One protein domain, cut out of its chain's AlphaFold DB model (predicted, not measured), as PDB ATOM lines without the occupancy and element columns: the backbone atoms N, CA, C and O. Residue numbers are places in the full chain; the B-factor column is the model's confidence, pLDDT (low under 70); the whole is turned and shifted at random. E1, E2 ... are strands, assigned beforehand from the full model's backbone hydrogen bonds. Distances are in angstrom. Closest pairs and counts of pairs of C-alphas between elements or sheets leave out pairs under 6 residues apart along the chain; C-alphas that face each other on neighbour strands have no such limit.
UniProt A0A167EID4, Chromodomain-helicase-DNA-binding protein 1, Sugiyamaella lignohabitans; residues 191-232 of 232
ATOM      1  N   ILE A 191     -16.436  20.771 -24.880       83.50
ATOM      2  CA  ILE A 191     -15.253  20.644 -24.036       83.50
ATOM      3  C   ILE A 191     -15.688  20.059 -22.690       83.50
ATOM      4  O   ILE A 191     -16.504  20.670 -22.005       83.50
ATOM      5  N   ASP A 192     -15.121  18.914 -22.307       85.31
ATOM      6  CA  ASP A 192     -15.418  18.269 -21.020       85.31
ATOM      7  C   ASP A 192     -14.491  18.785 -19.911       85.31
ATOM      8  O   ASP A 192     -14.943  19.344 -18.914       85.31
ATOM      9  N   GLN A 193     -13.170  18.687 -20.112       84.50
ATOM     10  CA  GLN A 193     -12.197  19.112 -19.103       84.50
ATOM     11  C   GLN A 193     -10.982  19.836 -19.696       84.50
ATOM     12  O   GLN A 193     -10.361  19.361 -20.644       84.50
ATOM     13  N   VAL A 194     -10.581  20.949 -19.073       90.56
ATOM     14  CA  VAL A 194      -9.291  21.617 -19.322       90.56
ATOM     15  C   VAL A 194      -8.265  21.091 -18.317       90.56
ATOM     16  O   VAL A 194      -8.480  21.180 -17.109       90.56
ATOM     17  N   LEU A 195      -7.172  20.511 -18.810       89.38
ATOM     18  CA  LEU A 195      -6.131  19.884 -17.991       89.38
ATOM     19  C   LEU A 195      -5.008  20.854 -17.631       89.38
ATOM     20  O   LEU A 195      -4.542  20.849 -16.496       89.38
ATOM     21  N   ASP A 196      -4.564  21.652 -18.602       92.50
ATOM     22  CA  ASP A 196      -3.443  22.571 -18.421       92.50
ATOM     23  C   ASP A 196      -3.481  23.726 -19.433       92.50
ATOM     24  O   ASP A 196      -4.218  23.676 -20.424       92.50
ATOM     25  N   HIS A 197      -2.670  24.754 -19.191       92.12
ATOM     26  CA  HIS A 197      -2.465  25.898 -20.073       92.12
ATOM     27  C   HIS A 197      -0.980  26.271 -20.148       92.12
ATOM     28  O   HIS A 197      -0.253  26.209 -19.162       92.12
ATOM     29  N   ALA A 198      -0.527  26.684 -21.327       89.56
ATOM     30  CA  ALA A 198       0.835  27.149 -21.559       89.56
ATOM     31  C   ALA A 198       0.821  28.452 -22.360       89.56
ATOM     32  O   ALA A 198      -0.089  28.676 -23.158       89.56
ATOM     33  N   LEU A 199       1.833  29.299 -22.167       90.19
ATOM     34  CA  LEU A 199       2.027  30.485 -23.001       90.19
ATOM     35  C   LEU A 199       2.306  30.061 -24.444       90.19
ATOM     36  O   LEU A 199       3.064  29.121 -24.689       90.19
ATOM     37  N   LEU A 200       1.671  30.743 -25.393       86.81
ATOM     38  CA  LEU A 200       1.934  30.548 -26.810       86.81
ATOM     39  C   LEU A 200       3.222  31.296 -27.185       86.81
ATOM     40  O   LEU A 200       3.332  32.498 -26.934       86.81
ATOM     41  N   ASP A 201       4.180  30.602 -27.807       79.56
ATOM     42  CA  ASP A 201       5.520  31.139 -28.110       79.56
ATOM     43  C   ASP A 201       5.488  32.421 -28.969       79.56
ATOM     44  O   ASP A 201       6.392  33.253 -28.898       79.56
ATOM     45  N   GLU A 202       4.432  32.605 -29.764       75.12
ATOM     46  CA  GLU A 202       4.274  33.733 -30.690       75.12
ATOM     47  C   GLU A 202       3.591  34.963 -30.063       75.12
ATOM     48  O   GLU A 202       3.682  36.056 -30.620       75.12
ATOM     49  N   ALA A 203       2.952  34.819 -28.897       65.75
ATOM     50  CA  ALA A 203       2.085  35.838 -28.294       65.75
ATOM     51  C   ALA A 203       2.509  36.223 -26.865       65.75
ATOM     52  O   ALA A 203       1.689  36.639 -26.051       65.75
ATOM     53  N   ALA A 204       3.807  36.125 -26.559       64.00
ATOM     54  CA  ALA A 204       4.373  36.320 -25.218       64.00
ATOM     55  C   ALA A 204       4.085  37.688 -24.547       64.00
ATOM     56  O   ALA A 204       4.429  37.860 -23.381       64.00
ATOM     57  N   ASN A 205       3.481  38.652 -25.255       73.62
ATOM     58  CA  ASN A 205       3.124  39.975 -24.729       73.62
ATOM     59  C   ASN A 205       1.630  40.320 -24.873       73.62
ATOM     60  O   ASN A 205       1.256  41.461 -24.608       73.62
ATOM     61  N   ASP A 206       0.789  39.384 -25.319       77.25
ATOM     62  CA  ASP A 206      -0.651  39.617 -25.406       77.25
ATOM     63  C   ASP A 206      -1.320  39.188 -24.094       77.25
ATOM     64  O   ASP A 206      -1.392  38.002 -23.777       77.25
ATOM     65  N   ASP A 207      -1.870  40.156 -23.356       83.31
ATOM     66  CA  ASP A 207      -2.633  39.920 -22.117       83.31
ATOM     67  C   ASP A 207      -3.990  39.224 -22.364       83.31
ATOM     68  O   ASP A 207      -4.728  38.921 -21.426       83.31
ATOM     69  N   ASP A 208      -4.355  38.983 -23.629       88.25
ATOM     70  CA  ASP A 208      -5.600  38.315 -23.994       88.25
ATOM     71  C   ASP A 208      -5.449  36.789 -23.831       88.25
ATOM     72  O   ASP A 208      -4.743  36.153 -24.624       88.25
ATOM     73  N   PRO A 209      -6.143  36.149 -22.867       85.62
ATOM     74  CA  PRO A 209      -6.017  34.715 -22.607       85.62
ATOM     75  C   PRO A 209      -6.489  33.845 -23.778       85.62
ATOM     76  O   PRO A 209      -6.219  32.645 -23.792       85.62
ATOM     77  N   LYS A 210      -7.193  34.413 -24.766       88.06
ATOM     78  CA  LYS A 210      -7.574  33.699 -25.993       88.06
ATOM     79  C   LYS A 210      -6.451  33.631 -27.027       88.06
ATOM     80  O   LYS A 210      -6.513  32.786 -27.912       88.06
ATOM     81  N   LYS A 211      -5.470  34.534 -26.948       87.44
ATOM     82  CA  LYS A 211      -4.379  34.669 -27.929       87.44
ATOM     83  C   LYS A 211      -3.016  34.319 -27.338       87.44
ATOM     84  O   LYS A 211      -2.187  33.754 -28.039       87.44
ATOM     85  N   GLY A 212      -2.808  34.621 -26.057       88.81
ATOM     86  CA  GLY A 212      -1.549  34.394 -25.345       88.81
ATOM     87  C   GLY A 212      -1.397  32.997 -24.742       88.81
ATOM     88  O   GLY A 212      -0.290  32.616 -24.366       88.81
ATOM     89  N   LEU A 213      -2.483  32.221 -24.642       90.44
ATOM     90  CA  LEU A 213      -2.480  30.909 -23.996       90.44
ATOM     91  C   LEU A 213      -2.995  29.813 -24.921       90.44
ATOM     92  O   LEU A 213      -3.970  29.972 -25.653       90.44
ATOM     93  N   LYS A 214      -2.352  28.659 -24.807       91.31
ATOM     94  CA  LYS A 214      -2.752  27.395 -25.401       91.31
ATOM     95  C   LYS A 214      -3.248  26.460 -24.309       91.31
ATOM     96  O   LYS A 214      -2.580  26.292 -23.291       91.31
ATOM     97  N   TYR A 215      -4.387  25.822 -24.554       91.56
ATOM     98  CA  TYR A 215      -5.070  24.965 -23.588       91.56
ATOM     99  C   TYR A 215      -4.986  23.497 -23.997       91.56
ATOM    100  O   TYR A 215      -5.147  23.147 -25.165       91.56
ATOM    101  N   TYR A 216      -4.767  22.626 -23.017       88.50
ATOM    102  CA  TYR A 216      -4.833  21.180 -23.181       88.50
ATOM    103  C   TYR A 216      -6.205  20.698 -22.718       88.50
ATOM    104  O   TYR A 216      -6.515  20.753 -21.528       88.50
ATOM    105  N   VAL A 217      -7.031  20.246 -23.661       89.38
ATOM    106  CA  VAL A 217      -8.434  19.884 -23.422       89.38
ATOM    107  C   VAL A 217      -8.652  18.386 -23.637       89.38
ATOM    108  O   VAL A 217      -8.157  17.814 -24.608       89.38
ATOM    109  N   CYS A 218      -9.401  17.748 -22.739       80.69
ATOM    110  CA  CYS A 218      -9.890  16.383 -22.890       80.69
ATOM    111  C   CYS A 218     -11.316  16.417 -23.453       80.69
ATOM    112  O   CYS A 218     -12.186  17.096 -22.903       80.69
ATOM    113  N   GLN A 219     -11.543  15.713 -24.563       76.31
ATOM    114  CA  GLN A 219     -12.871  15.564 -25.152       76.31
ATOM    115  C   GLN A 219     -13.587  14.337 -24.559       76.31
ATOM    116  O   GLN A 219     -12.947  13.300 -24.356       76.31
ATOM    117  N   PRO A 220     -14.913  14.407 -24.341       63.81
ATOM    118  CA  PRO A 220     -15.672  13.384 -23.610       63.81
ATOM    119  C   PRO A 220     -15.833  12.045 -24.356       63.81
ATOM    120  O   PRO A 220     -16.390  11.089 -23.812       63.81
ATOM    121  N   HIS A 221     -15.381  11.935 -25.609       54.78
ATOM    122  CA  HIS A 221     -15.815  10.860 -26.510       54.78
ATOM    123  C   HIS A 221     -14.785   9.774 -26.843       54.78
ATOM    124  O   HIS A 221     -15.107   8.855 -27.596       54.78
ATOM    125  N   THR A 222     -13.593   9.763 -26.238       53.62
ATOM    126  CA  THR A 222     -12.590   8.715 -26.525       53.62
ATOM    127  C   THR A 222     -11.912   8.137 -25.280       53.62
ATOM    128  O   THR A 222     -10.697   7.993 -25.217       53.62
ATOM    129  N   HIS A 223     -12.684   7.621 -24.316       50.75
ATOM    130  CA  HIS A 223     -12.117   6.690 -23.318       50.75
ATOM    131  C   HIS A 223     -11.592   5.370 -23.936       50.75
ATOM    132  O   HIS A 223     -10.999   4.555 -23.228       50.75
ATOM    133  N   LEU A 224     -11.804   5.142 -25.241       49.88
ATOM    134  CA  LEU A 224     -11.501   3.886 -25.936       49.88
ATOM    135  C   LEU A 224     -10.277   3.898 -26.866       49.88
ATOM    136  O   LEU A 224      -9.920   2.840 -27.378       49.88
ATOM    137  N   ALA A 225      -9.572   5.011 -27.048       48.03
ATOM    138  CA  ALA A 225      -8.295   4.992 -27.759       48.03
ATOM    139  C   ALA A 225      -7.416   6.132 -27.254       48.03
ATOM    140  O   ALA A 225      -7.887   7.253 -27.112       48.03
ATOM    141  N   GLY A 226      -6.154   5.834 -26.945       51.38
ATOM    142  CA  GLY A 226      -5.167   6.761 -26.387       51.38
ATOM    143  C   GLY A 226      -4.703   7.862 -27.344       51.38
ATOM    144  O   GLY A 226      -3.502   8.095 -27.449       51.38
ATOM    145  N   ASP A 227      -5.636   8.543 -27.999       49.06
ATOM    146  CA  ASP A 227      -5.393   9.667 -28.888       49.06
ATOM    147  C   ASP A 227      -5.808  10.951 -28.169       49.06
ATOM    148  O   ASP A 227      -6.870  11.527 -28.391       49.06
ATOM    149  N   CYS A 228      -4.944  11.406 -27.258       51.59
ATOM    150  CA  CYS A 228      -4.944  12.809 -26.867       51.59
ATOM    151  C   CYS A 228      -4.590  13.607 -28.126       51.59
ATOM    152  O   CYS A 228      -3.448  13.553 -28.597       51.59
ATOM    153  N   ILE A 229      -5.582  14.280 -28.706       58.09
ATOM    154  CA  ILE A 229      -5.405  15.087 -29.910       58.09
ATOM    155  C   ILE A 229      -4.338  16.142 -29.613       58.09
ATOM    156  O   ILE A 229      -4.388  16.860 -28.613       58.09
ATOM    157  N   ARG A 230      -3.306  16.168 -30.463       53.47
ATOM    158  CA  ARG A 230      -2.250  17.174 -30.394       53.47
ATOM    159  C   ARG A 230      -2.847  18.558 -30.664       53.47
ATOM    160  O   ARG A 230      -3.768  18.669 -31.463       53.47
ATOM    161  N   PRO A 231      -2.300  19.593 -30.020       55.50
ATOM    162  CA  PRO A 231      -2.887  20.924 -30.006       55.50
ATOM    163  C   PRO A 231      -3.004  21.534 -31.405       55.50
ATOM    164  O   PRO A 231      -2.062  21.425 -32.194       55.50
ATOM    165  N   THR A 232      -4.137  22.193 -31.650       52.75
ATOM    166  CA  THR A 232      -4.288  23.279 -32.628       52.75
ATOM    167  C   THR A 232      -3.636  24.550 -32.113       52.75
ATOM    168  O   THR A 232      -3.740  24.784 -30.885       52.75
TER     169      THR A 232
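Overview. This is residues 191 to 232 of the 232 residues of the protein "Chromodomain-helicase-DNA-binding protein 1" of Sugiyamaella lignohabitans (UniProt A0A167EID4). What is the picture? There is little regular structure: one hairpin of two strands, E1 then E2, has a wide loop, residues 200 to 212, at one end, and beyond the other a tail, residues 219 to 232, folds back, with residues 222 to 227 sticking out. How is it built? The printed part has 42 residues, 13 of them in this antiparallel sheet; the class is all strand, with no named helix. Is it compact? It is loose, with a radius of gyration of the C-alphas of 12.4 A, a rod spanning 39 by 16 by 12 A.

Along the chain. Where is E1? Residues 193 to 199, 18.6 A long, begin at C-alpha 193 (-12.197, 19.112, -19.103). Where is E2? Residues 213 to 218, 16.3 A long, end at C-alpha 218 (-9.890, 16.383, -22.890).

Arrangement. How do E1 and E2 run? Their directions differ by 156 degrees, antiparallel; the facing C-alphas 194 and 217 are 4.5 A apart. Which backbone atoms pair? N 195 and O 216, 2.8 A apart, are within hydrogen-bond range.

Size, cuts and confidence. Is anything cut? The printed part has no cut, and the E1 to E2 link is long. Where is confidence low? Residues 203 to 204 and 220 to 232 have pLDDT under 70.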